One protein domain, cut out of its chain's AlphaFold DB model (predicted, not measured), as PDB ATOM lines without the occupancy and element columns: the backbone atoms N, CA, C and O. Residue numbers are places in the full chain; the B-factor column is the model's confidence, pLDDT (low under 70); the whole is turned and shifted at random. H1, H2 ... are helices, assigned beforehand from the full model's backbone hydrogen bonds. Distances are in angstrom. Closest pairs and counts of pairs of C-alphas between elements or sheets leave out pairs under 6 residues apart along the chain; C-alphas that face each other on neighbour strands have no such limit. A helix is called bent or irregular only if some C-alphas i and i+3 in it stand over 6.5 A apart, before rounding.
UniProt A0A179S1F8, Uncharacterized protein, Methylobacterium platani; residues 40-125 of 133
ATOM      1  N   GLU A  40      10.218  50.086 -25.418       87.19
ATOM      2  CA  GLU A  40      10.540  49.029 -26.387       87.19
ATOM      3  C   GLU A  40      11.142  47.810 -25.684       87.19
ATOM      4  O   GLU A  40      10.724  46.688 -25.929       87.19
ATOM      5  N   GLN A  41      12.017  48.023 -24.695       87.44
ATOM      6  CA  GLN A  41      12.608  46.935 -23.916       87.44
ATOM      7  C   GLN A  41      11.567  46.107 -23.144       87.44
ATOM      8  O   GLN A  41      11.724  44.886 -23.015       87.44
ATOM      9  N   LEU A  42      10.517  46.750 -22.612       89.69
ATOM     10  CA  LEU A  42       9.404  46.052 -21.962       89.69
ATOM     11  C   LEU A  42       8.654  45.181 -22.973       89.69
ATOM     12  O   LEU A  42       8.382  44.019 -22.679       89.69
ATOM     13  N   LEU A  43       8.345  45.734 -24.149       88.50
ATOM     14  CA  LEU A  43       7.631  45.027 -25.211       88.50
ATOM     15  C   LEU A  43       8.453  43.864 -25.777       88.50
ATOM     16  O   LEU A  43       7.934  42.754 -25.843       88.50
ATOM     17  N   ASP A  44       9.738  44.073 -26.060       88.94
ATOM     18  CA  ASP A  44      10.667  43.032 -26.515       88.94
ATOM     19  C   ASP A  44      10.780  41.895 -25.497       88.94
ATOM     20  O   ASP A  44      10.770  40.716 -25.848       88.94
ATOM     21  N   SER A  45      10.874  42.242 -24.208       89.94
ATOM     22  CA  SER A  45      10.919  41.246 -23.137       89.94
ATOM     23  C   SER A  45       9.595  40.495 -23.010       89.94
ATOM     24  O   SER A  45       9.596  39.296 -22.739       89.94
ATOM     25  N   TYR A  46       8.461  41.170 -23.196       91.62
ATOM     26  CA  TYR A  46       7.154  40.526 -23.128       91.62
ATOM     27  C   TYR A  46       6.923  39.575 -24.310       91.62
ATOM     28  O   TYR A  46       6.511  38.437 -24.093       91.62
ATOM     29  N   ASP A  47       7.265  39.993 -25.530       88.38
ATOM     30  CA  ASP A  47       7.170  39.166 -26.738       88.38
ATOM     31  C   ASP A  47       8.067  37.919 -26.644       88.38
ATOM     32  O   ASP A  47       7.616  36.785 -26.827       88.38
ATOM     33  N   ALA A  48       9.317  38.102 -26.198       88.75
ATOM     34  CA  ALA A  48      10.232  36.998 -25.924       88.75
ATOM     35  C   ALA A  48       9.687  36.019 -24.883       88.75
ATOM     36  O   ALA A  48       9.736  34.802 -25.084       88.75
ATOM     37  N   TRP A  49       9.138  36.532 -23.781       92.75
ATOM     38  CA  TRP A  49       8.554  35.689 -22.743       92.75
ATOM     39  C   TRP A  49       7.363  34.877 -23.277       92.75
ATOM     40  O   TRP A  49       7.279  33.680 -23.003       92.75
ATOM     41  N   LEU A  50       6.475  35.485 -24.072       90.19
ATOM     42  CA  LEU A  50       5.319  34.803 -24.664       90.19
ATOM     43  C   LEU A  50       5.734  33.665 -25.604       90.19
ATOM     44  O   LEU A  50       5.165  32.571 -25.533       90.19
ATOM     45  N   GLU A  51       6.739  33.888 -26.453       87.19
ATOM     46  CA  GLU A  51       7.233  32.861 -27.373       87.19
ATOM     47  C   GLU A  51       7.852  31.670 -26.621       87.19
ATOM     48  O   GLU A  51       7.564  30.508 -26.932       87.19
ATOM     49  N   TYR A  52       8.657  31.919 -25.585       87.12
ATOM     50  CA  TYR A  52       9.225  30.840 -24.773       87.12
ATOM     51  C   TYR A  52       8.173  30.130 -23.911       87.12
ATOM     52  O   TYR A  52       8.197  28.899 -23.815       87.12
ATOM     53  N   GLU A  53       7.209  30.857 -23.342       91.81
ATOM     54  CA  GLU A  53       6.090  30.270 -22.596       91.81
ATOM     55  C   GLU A  53       5.289  29.321 -23.489       91.81
ATOM     56  O   GLU A  53       5.005  28.184 -23.105       91.81
ATOM     57  N   ARG A  54       5.009  29.742 -24.728       86.69
ATOM     58  CA  ARG A  54       4.358  28.909 -25.737       86.69
ATOM     59  C   ARG A  54       5.158  27.643 -26.035       86.69
ATOM     60  O   ARG A  54       4.575  26.556 -26.054       86.69
ATOM     61  N   ARG A  55       6.465  27.756 -26.298       83.69
ATOM     62  CA  ARG A  55       7.332  26.598 -26.593       83.69
ATOM     63  C   ARG A  55       7.344  25.603 -25.440       83.69
ATOM     64  O   ARG A  55       7.156  24.410 -25.668       83.69
ATOM     65  N   ASN A  56       7.484  26.097 -24.215       86.81
ATOM     66  CA  ASN A  56       7.455  25.262 -23.023       86.81
ATOM     67  C   ASN A  56       6.096  24.602 -22.815       86.81
ATOM     68  O   ASN A  56       6.055  23.414 -22.511       86.81
ATOM     69  N   LEU A  57       4.989  25.314 -23.042       88.25
ATOM     70  CA  LEU A  57       3.651  24.731 -22.956       88.25
ATOM     71  C   LEU A  57       3.459  23.624 -24.000       88.25
ATOM     72  O   LEU A  57       2.871  22.582 -23.708       88.25
ATOM     73  N   GLN A  58       3.968  23.815 -25.221       83.19
ATOM     74  CA  GLN A  58       3.948  22.769 -26.245       83.19
ATOM     75  C   GLN A  58       4.782  21.558 -25.833       83.19
ATOM     76  O   GLN A  58       4.322  20.430 -26.001       83.19
ATOM     77  N   TRP A  59       5.983  21.771 -25.290       81.69
ATOM     78  CA  TRP A  59       6.788  20.677 -24.758       81.69
ATOM     79  C   TRP A  59       6.071  19.958 -23.624       81.69
ATOM     80  O   TRP A  59       5.961  18.744 -23.690       81.69
ATOM     81  N   GLU A  60       5.522  20.672 -22.645       86.88
ATOM     82  CA  GLU A  60       4.779  20.080 -21.532       86.88
ATOM     83  C   GLU A  60       3.612  19.209 -22.027       86.88
ATOM     84  O   GLU A  60       3.463  18.072 -21.587       86.88
ATOM     85  N   ARG A  61       2.828  19.696 -22.998       83.44
ATOM     86  CA  ARG A  61       1.650  18.980 -23.521       83.44
ATOM     87  C   ARG A  61       1.970  17.830 -24.471       83.44
ATOM     88  O   ARG A  61       1.175  16.900 -24.568       83.44
ATOM     89  N   ALA A  62       3.063  17.920 -25.224       79.19
ATOM     90  CA  ALA A  62       3.362  17.003 -26.326       79.19
ATOM     91  C   ALA A  62       4.626  16.156 -26.100       79.19
ATOM     92  O   ALA A  62       5.029  15.411 -27.000       79.19
ATOM     93  N   ARG A  63       5.277  16.248 -24.931       74.56
ATOM     94  CA  ARG A  63       6.465  15.445 -24.605       74.56
ATOM     95  C   ARG A  63       6.158  13.957 -24.775       74.56
ATOM     96  O   ARG A  63       5.237  13.437 -24.160       74.56
ATOM     97  N   GLY A  64       6.951  13.271 -25.596       66.94
ATOM     98  CA  GLY A  64       6.799  11.831 -25.838       66.94
ATOM     99  C   GLY A  64       5.680  11.441 -26.811       66.94
ATOM    100  O   GLY A  64       5.493  10.254 -27.049       66.94
ATOM    101  N   SER A  65       4.964  12.402 -27.404       67.12
ATOM    102  CA  SER A  65       4.045  12.124 -28.514       67.12
ATOM    103  C   SER A  65       4.799  12.037 -29.849       67.12
ATOM    104  O   SER A  65       5.799  12.736 -30.047       67.12
ATOM    105  N   GLU A  66       4.333  11.191 -30.780       58.97
ATOM    106  CA  GLU A  66       4.812  11.239 -32.168       58.97
ATOM    107  C   GLU A  66       4.636  12.658 -32.728       58.97
ATOM    108  O   GLU A  66       3.683  13.361 -32.381       58.97
ATOM    109  N   MET A  67       5.533  13.072 -33.630       55.94
ATOM    110  CA  MET A  67       5.528  14.376 -34.309       55.94
ATOM    111  C   MET A  67       4.336  14.512 -35.282       55.94
ATOM    112  O   MET A  67       4.494  14.691 -36.483       55.94
ATOM    113  N   ARG A  68       3.111  14.399 -34.771       50.66
ATOM    114  CA  ARG A  68       1.849  14.582 -35.495       50.66
ATOM    115  C   ARG A  68       1.005  15.710 -34.893       50.66
ATOM    116  O   ARG A  68       0.147  16.237 -35.585       50.66
ATOM    117  N   HIS A  69       1.277  16.117 -33.647       46.03
ATOM    118  CA  HIS A  69       0.468  17.085 -32.888       46.03
ATOM    119  C   HIS A  69       1.275  18.223 -32.238       46.03
ATOM    120  O   HIS A  69       0.902  18.737 -31.182       46.03
ATOM    121  N   ARG A  70       2.343  18.721 -32.881       49.28
ATOM    122  CA  ARG A  70       2.674  20.134 -32.640       49.28
ATOM    123  C   ARG A  70       1.569  20.946 -33.306       49.28
ATOM    124  O   ARG A  70       1.535  21.020 -34.532       49.28
ATOM    125  N   LEU A  71       0.644  21.477 -32.496       48.00
ATOM    126  CA  LEU A  71      -0.308  22.523 -32.893       48.00
ATOM    127  C   LEU A  71       0.386  23.434 -33.905       48.00
ATOM    128  O   LEU A  71       1.469  23.918 -33.576       48.00
ATOM    129  N   HIS A  72      -0.199  23.562 -35.106       45.28
ATOM    130  CA  HIS A  72       0.333  24.280 -36.272       45.28
ATOM    131  C   HIS A  72       1.474  25.230 -35.885       45.28
ATOM    132  O   HIS A  72       1.254  26.266 -35.268       45.28
ATOM    133  N   MET A  73       2.710  24.809 -36.152       45.34
ATOM    134  CA  MET A  73       3.918  25.570 -35.840       45.34
ATOM    135  C   MET A  73       3.782  26.990 -36.408       45.34
ATOM    136  O   MET A  73       3.820  27.121 -37.634       45.34
ATOM    137  N   PRO A  74       3.652  28.063 -35.613       46.78
ATOM    138  CA  PRO A  74       3.934  29.375 -36.148       46.78
ATOM    139  C   PRO A  74       5.423  29.664 -35.986       46.78
ATOM    140  O   PRO A  74       6.158  28.970 -35.280       46.78
ATOM    141  N   PHE A  75       5.837  30.698 -36.696       50.06
ATOM    142  CA  PHE A  75       7.153  31.321 -36.686       50.06
ATOM    143  C   PHE A  75       8.160  30.721 -37.670       50.06
ATOM    144  O   PHE A  75       8.453  31.392 -38.655       50.06
ATOM    145  N   VAL A  76       8.587  29.454 -37.583       47.44
ATOM    146  CA  VAL A  76       9.492  28.933 -38.641       47.44
ATOM    147  C   VAL A  76       8.725  28.592 -39.931       47.44
ATOM    148  O   VAL A  76       9.068  29.074 -40.998       47.44
ATOM    149  N   MET A  77       7.614  27.855 -39.879       45.34
ATOM    150  CA  MET A  77       6.870  27.466 -41.104       45.34
ATOM    151  C   MET A  77       5.970  28.584 -41.673       45.34
ATOM    152  O   MET A  77       5.323  28.419 -42.709       45.34
ATOM    153  N   GLN A  78       5.878  29.733 -40.997       51.91
ATOM    154  CA  GLN A  78       5.198  30.909 -41.548       51.91
ATOM    155  C   GLN A  78       6.144  31.739 -42.413       51.91
ATOM    156  O   GLN A  78       5.734  32.128 -43.504       51.91
ATOM    157  N   MET A  79       7.400  31.876 -41.984       56.34
ATOM    158  CA  MET A  79       8.491  32.503 -42.733       56.34
ATOM    159  C   MET A  79       8.861  31.739 -44.003       56.34
ATOM    160  O   MET A  79       9.260  32.360 -44.983       56.34
ATOM    161  N   TYR A  80       8.690  30.413 -44.015       62.66
ATOM    162  CA  TYR A  80       9.038  29.557 -45.148       62.66
ATOM    163  C   TYR A  80       7.802  28.891 -45.779       62.66
ATOM    164  O   TYR A  80       6.850  28.514 -45.098       62.66
ATOM    165  N   GLY A  81       7.774  28.781 -47.104       62.50
ATOM    166  CA  GLY A  81       6.792  28.026 -47.872       62.50
ATOM    167  C   GLY A  81       6.896  26.522 -47.614       62.50
ATOM    168  O   GLY A  81       7.829  26.039 -46.976       62.50
ATOM    169  N   LYS A  82       5.933  25.756 -48.143       66.31
ATOM    170  CA  LYS A  82       5.949  24.281 -48.065       66.31
ATOM    171  C   LYS A  82       7.192  23.662 -48.726       66.31
ATOM    172  O   LYS A  82       7.533  22.528 -48.425       66.31
ATOM    173  N   ASP A  83       7.840  24.408 -49.614       77.19
ATOM    174  CA  ASP A  83       9.086  24.078 -50.305       77.19
ATOM    175  C   ASP A  83      10.349  24.500 -49.529       77.19
ATOM    176  O   ASP A  83      11.459  24.363 -50.039       77.19
ATOM    177  N   GLY A  84      10.201  25.031 -48.311       69.06
ATOM    178  CA  GLY A  84      11.315  25.477 -47.477       69.06
ATOM    179  C   GLY A  84      11.948  26.798 -47.923       69.06
ATOM    180  O   GLY A  84      13.029  27.131 -47.445       69.06
ATOM    181  N   ARG A  85      11.313  27.566 -48.822       72.00
ATOM    182  CA  ARG A  85      11.807  28.888 -49.255       72.00
ATOM    183  C   ARG A  85      11.161  30.028 -48.475       72.00
ATOM    184  O   ARG A  85       9.980  29.918 -48.174       72.00
ATOM    185  N   PRO A  86      11.861  31.137 -48.178       71.50
ATOM    186  CA  PRO A  86      11.233  32.288 -47.534       71.50
ATOM    187  C   PRO A  86      10.017  32.789 -48.332       71.50
ATOM    188  O   PRO A  86      10.108  32.943 -49.549       71.50
ATOM    189  N   LYS A  87       8.885  33.067 -47.671       72.44
ATOM    190  CA  LYS A  87       7.670  33.608 -48.320       72.44
ATOM    191  C   LYS A  87       7.803  35.077 -48.737       72.44
ATOM    192  O   LYS A  87       6.915  35.609 -49.395       72.44
ATOM    193  N   GLY A  88       8.896  35.729 -48.358       75.25
ATOM    194  CA  GLY A  88       9.187  37.119 -48.665       75.25
ATOM    195  C   GLY A  88      10.424  37.601 -47.918       75.25
ATOM    196  O   GLY A  88      11.113  36.823 -47.255       75.25
ATOM    197  N   LYS A  89      10.704  38.901 -48.031       77.38
ATOM    198  CA  LYS A  89      11.685  39.562 -47.170       77.38
ATOM    199  C   LYS A  89      11.150  39.531 -45.740       77.38
ATOM    200  O   LYS A  89      10.035  39.988 -45.515       77.38
ATOM    201  N   ALA A  90      11.951  39.025 -44.811       71.62
ATOM    202  CA  ALA A  90      11.586  39.027 -43.406       71.62
ATOM    203  C   ALA A  90      11.385  40.464 -42.900       71.62
ATOM    204  O   ALA A  90      12.167  41.372 -43.212       71.62
ATOM    205  N   LEU A  91      10.315  40.654 -42.143       71.12
ATOM    206  CA  LEU A  91       9.935  41.898 -41.500       71.12
ATOM    207  C   LEU A  91      10.321  41.848 -40.017       71.12
ATOM    208  O   LEU A  91      10.462  40.766 -39.454       71.12
ATOM    209  N   PRO A  92      10.471  43.001 -39.346       68.81
ATOM    210  CA  PRO A  92      10.778  43.031 -37.916       68.81
ATOM    211  C   PRO A  92       9.810  42.206 -37.050       68.81
ATOM    212  O   PRO A  92      10.259  41.540 -36.130       68.81
ATOM    213  N   CYS A  93       8.517  42.169 -37.391       71.50
ATOM    214  CA  CYS A  93       7.505  41.372 -36.684       71.50
ATOM    215  C   CYS A  93       7.647  39.851 -36.860       71.50
ATOM    216  O   CYS A  93       6.933  39.097 -36.204       71.50
ATOM    217  N   ASP A  94       8.530  39.393 -37.751       71.62
ATOM    218  CA  ASP A  94       8.825  37.971 -37.933       71.62
ATOM    219  C   ASP A  94       9.920  37.468 -36.976       71.62
ATOM    220  O   ASP A  94      10.208  36.267 -36.926       71.62
ATOM    221  N   TYR A  95      10.551  38.378 -36.227       72.69
ATOM    222  CA  TYR A  95      11.623  38.081 -35.290       72.69
ATOM    223  C   TYR A  95      11.209  38.430 -33.868       72.69
ATOM    224  O   TYR A  95      10.692  39.508 -33.607       72.69
ATOM    225  N   VAL A  96      11.539  37.534 -32.943       81.81
ATOM    226  CA  VAL A  96      11.414  37.775 -31.507       81.81
ATOM    227  C   VAL A  96      12.812  38.091 -30.967       81.81
ATOM    228  O   VAL A  96      13.703  37.239 -31.083       81.81
ATOM    229  N   PRO A  97      13.066  39.288 -30.410       80.88
ATOM    230  CA  PRO A  97      14.353  39.607 -29.800       80.88
ATOM    231  C   PRO A  97      14.618  38.687 -28.601       80.88
ATOM    232  O   PRO A  97      13.840  38.661 -27.657       80.88
ATOM    233  N   CYS A  98      15.722  37.933 -28.605       79.31
ATOM    234  CA  CYS A  98      16.029  36.971 -27.529       79.31
ATOM    235  C   CYS A  98      17.131  37.435 -26.560       79.31
ATOM    236  O   CYS A  98      17.461  36.723 -25.616       79.31
ATOM    237  N   ALA A  99      17.728  38.610 -26.776       84.06
ATOM    238  CA  ALA A  99      18.775  39.166 -25.913       84.06
ATOM    239  C   ALA A  99      18.179  40.070 -24.816       84.06
ATOM    240  O   ALA A  99      18.571  41.224 -24.662       84.06
ATOM    241  N   ASN A 100      17.187  39.564 -24.080       86.25
ATOM    242  CA  ASN A 100      16.470  40.318 -23.052       86.25
ATOM    243  C   ASN A 100      16.039  39.423 -21.877       86.25
ATOM    244  O   ASN A 100      16.215  38.203 -21.891       86.25
ATOM    245  N   ALA A 101      15.478  40.047 -20.838       88.50
ATOM    246  CA  ALA A 101      15.079  39.354 -19.615       88.50
ATOM    247  C   ALA A 101      13.954  38.330 -19.845       88.50
ATOM    248  O   ALA A 101      13.912  37.314 -19.153       88.50
ATOM    249  N   GLY A 102      13.072  38.574 -20.819       87.94
ATOM    250  CA  GLY A 102      11.975  37.668 -21.162       87.94
ATOM    251  C   GLY A 102      12.458  36.308 -21.648       87.94
ATOM    252  O   GLY A 102      12.014  35.281 -21.140       87.94
ATOM    253  N   ALA A 103      13.427  36.298 -22.565       86.06
ATOM    254  CA  ALA A 103      14.023  35.068 -23.094       86.06
ATOM    255  C   ALA A 103      14.816  34.273 -22.039       86.06
ATOM    256  O   ALA A 103      14.857  33.042 -22.069       86.06
ATOM    257  N   GLY A 104      15.453  34.972 -21.094       86.25
ATOM    258  CA  GLY A 104      16.227  34.349 -20.016       86.25
ATOM    259  C   GLY A 104      15.373  33.732 -18.906       86.25
ATOM    260  O   GLY A 104      15.900  33.004 -18.066       86.25
ATOM    261  N   TRP A 105      14.068  34.010 -18.879       89.50
ATOM    262  CA  TRP A 105      13.235  33.665 -17.736       89.50
ATOM    263  C   TRP A 105      12.957  32.168 -17.617       89.50
ATOM    264  O   TRP A 105      12.920  31.682 -16.509       89.50
ATOM    265  N   HIS A 106      12.790  31.407 -18.700       84.44
ATOM    266  CA  HIS A 106      12.303  30.017 -18.618       84.44
ATOM    267  C   HIS A 106      13.356  28.933 -18.315       84.44
ATOM    268  O   HIS A 106      13.082  27.746 -18.506       84.44
ATOM    269  N   HIS A 107      14.567  29.316 -17.906       73.94
ATOM    270  CA  HIS A 107      15.700  28.397 -17.736       73.94
ATOM    271  C   HIS A 107      16.208  28.274 -16.288       73.94
ATOM    272  O   HIS A 107      17.227  27.618 -16.074       73.94
ATOM    273  N   ASN A 108      15.531  28.848 -15.287       76.56
ATOM    274  CA  ASN A 108      16.003  28.881 -13.893       76.56
ATOM    275  C   ASN A 108      15.128  28.066 -12.923       76.56
ATOM    276  O   ASN A 108      15.064  28.358 -11.729       76.56
ATOM    277  N   GLY A 109      14.499  26.994 -13.414       80.12
ATOM    278  CA  GLY A 109      13.732  26.066 -12.573       80.12
ATOM    279  C   GLY A 109      12.353  26.595 -12.183       80.12
ATOM    280  O   GLY A 109      11.798  26.214 -11.154       80.12
ATOM    281  N   GLU A 110      11.804  27.489 -12.999       84.94
ATOM    282  CA  GLU A 110      10.462  28.019 -12.846       84.94
ATOM    283  C   GLU A 110       9.421  26.893 -12.902       84.94
ATOM    284  O   GLU A 110       9.648  25.817 -13.459       84.94
ATOM    285  N   ALA A 111       8.234  27.157 -12.345       85.25
ATOM    286  CA  ALA A 111       7.108  26.228 -12.412       85.25
ATOM    287  C   ALA A 111       6.806  25.790 -13.869       85.25
ATOM    288  O   ALA A 111       7.201  26.459 -14.823       85.25
ATOM    289  N   PRO A 112       6.078  24.696 -14.103       87.00
ATOM    290  CA  PRO A 112       5.603  24.400 -15.449       87.00
ATOM    291  C   PRO A 112       4.596  25.469 -15.941       87.00
ATOM    292  O   PRO A 112       3.889  26.072 -15.121       87.00
ATOM    293  N   PRO A 113       4.518  25.726 -17.260       90.44
ATOM    294  CA  PRO A 113       3.534  26.626 -17.869       90.44
ATOM    295  C   PRO A 113       2.087  26.377 -17.430       90.44
ATOM    296  O   PRO A 113       1.354  27.336 -17.183       90.44
ATOM    297  N   SER A 114       1.668  25.117 -17.267       88.38
ATOM    298  CA  SER A 114       0.315  24.785 -16.784       88.38
ATOM    299  C   SER A 114      -0.022  25.430 -15.434       88.38
ATOM    300  O   SER A 114      -1.124  25.952 -15.258       88.38
ATOM    301  N   THR A 115       0.941  25.482 -14.510       86.62
ATOM    302  CA  THR A 115       0.787  26.128 -13.198       86.62
ATOM    303  C   THR A 115       0.643  27.647 -13.317       86.62
ATOM    304  O   THR A 115      -0.066  28.267 -12.525       86.62
ATOM    305  N   ARG A 116       1.290  28.273 -14.307       89.75
ATOM    306  CA  ARG A 116       1.206  29.726 -14.531       89.75
ATOM    307  C   ARG A 116      -0.021  30.165 -15.307       89.75
ATOM    308  O   ARG A 116      -0.493  31.274 -15.071       89.75
ATOM    309  N   ALA A 117      -0.517  29.337 -16.223       90.69
ATOM    310  CA  ALA A 117      -1.552  29.722 -17.175       90.69
ATOM    311  C   ALA A 117      -2.768  30.363 -16.486       90.69
ATOM    312  O   ALA A 117      -3.179  31.456 -16.860       90.69
ATOM    313  N   ALA A 118      -3.280  29.751 -15.412       83.94
ATOM    314  CA  ALA A 118      -4.413  30.296 -14.664       83.94
ATOM    315  C   ALA A 118      -4.119  31.681 -14.062       83.94
ATOM    316  O   ALA A 118      -4.973  32.563 -14.118       83.94
ATOM    317  N   LEU A 119      -2.920  31.895 -13.511       83.56
ATOM    318  CA  LEU A 119      -2.516  33.190 -12.959       83.56
ATOM    319  C   LEU A 119      -2.407  34.256 -14.054       83.56
ATOM    320  O   LEU A 119      -2.946  35.347 -13.893       83.56
ATOM    321  N   VAL A 120      -1.730  33.941 -15.161       88.50
ATOM    322  CA  VAL A 120      -1.526  34.877 -16.277       88.50
ATOM    323  C   VAL A 120      -2.861  35.278 -16.887       88.50
ATOM    324  O   VAL A 120      -3.130  36.468 -17.022       88.50
ATOM    325  N   LEU A 121      -3.721  34.302 -17.192       86.94
ATOM    326  CA  LEU A 121      -5.032  34.563 -17.779       86.94
ATOM    327  C   LEU A 121      -5.929  35.361 -16.816       86.94
ATOM    328  O   LEU A 121      -6.589  36.300 -17.258       86.94
ATOM    329  N   SER A 122      -5.868  35.083 -15.501       78.44
ATOM    330  CA  SER A 122      -6.553  35.902 -14.478       78.44
ATOM    331  C   SER A 122      -6.077  37.350 -14.533       78.44
ATOM    332  O   SER A 122      -6.882  38.277 -14.506       78.44
ATOM    333  N   ALA A 123      -4.757  37.542 -14.583       82.94
ATOM    334  CA  ALA A 123      -4.130  38.852 -14.481       82.94
ATOM    335  C   ALA A 123      -4.401  39.739 -15.699       82.94
ATOM    336  O   ALA A 123      -4.454  40.953 -15.547       82.94
ATOM    337  N   VAL A 124      -4.588  39.157 -16.886       83.06
ATOM    338  CA  VAL A 124      -4.960  39.911 -18.097       83.06
ATOM    339  C   VAL A 124      -6.476  40.037 -18.282       83.06
ATOM    340  O   VAL A 124      -6.916  40.597 -19.280       83.06
ATOM    341  N   GLY A 125      -7.281  39.519 -17.344       81.00
ATOM    342  CA  GLY A 125      -8.742  39.546 -17.436       81.00
ATOM    343  C   GLY A 125      -9.307  38.678 -18.564       81.00
ATOM    344  O   GLY A 125     -10.394  38.955 -19.059       81.00
TER     345      GLY A 125
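This is residues 40 to 125 of the 133 residues of an uncharacterized protein of Methylobacterium platani (UniProt A0A179S1F8). One long straight helix, H1, stands like a post, with the short helices H3 and H4 packed on different parts of its length. From the last residue of H1 a wide, open loop swings out away from H4, holding the tiny helix H2 at residues 76 to 79, and returns along residues 80 to 100 to H3. The 86 printed residues have four named helices, in the order H1, H2, H3, H4, and no named strand; the class is all helix. The whole is only just loose, close to compact, with a radius of gyration of the C-alphas of 14.8 A, and spans 39 by 38 by 27 A. Residues 63 to 68 and 118 to 125, of which 118 to 123 belong to H4, stick out.

Find C-alpha 40 at (10.540, 49.029, -26.387); from there H1, residues 40 to 62, runs 32.8 A to C-alpha 62 at (3.362, 17.003, -26.326). Further on you meet H2, residues 76 to 79. Next look for H3, residues 101 to 107, which is 11.1 A long and only just irregular: C-alphas 103 and 106 are 7.0 A apart. Last comes H4, residues 113 to 123, 14.8 A long, ending at C-alpha 123 at (-4.130, 38.852, -14.481); it too is only just irregular, with C-alphas 115 and 118 6.8 A apart.

Start at H1 and look at its residues 44 to 53, which alone touch H3. The closest C-alphas of these two helices are those of Ser 45 and Gly 102, 4.2 A apart. H1 and H3 run the same way at a shallow tilt of 23 degrees. Move on to residues 53 to 60 of H1, which alone touch H4; the closest C-alphas are those of Leu 57 and Pro 113, at 5.4 A. H1 and H4 run opposite ways at a steep tilt of 45 degrees. H3 and H4 are apart, and H2 is apart from H1, H3 and H4. In the backbone, each O i to N i+4 pair of H1 is within hydrogen-bond range, against 5 of 7 in H4 and 1 of 3 in H3, which has 2 of 4 O i to N i+3 pairs within range; H2 is too short for an O i to N i+4 pair.

The two C-alphas farthest apart, those of Asp 83 and Ala 123, lie 40.9 A from each other. The printed part has no cut. The links from H1 to H2, 13 residues, and from H2 to H3, 21 residues, are long, while the link from H3 to H4, 5 residues, is tight. Read the B-factor column for confidence: the mean pLDDT of the printed part is 76.6, and residues 64 to 82, 84 and 92 are under 70.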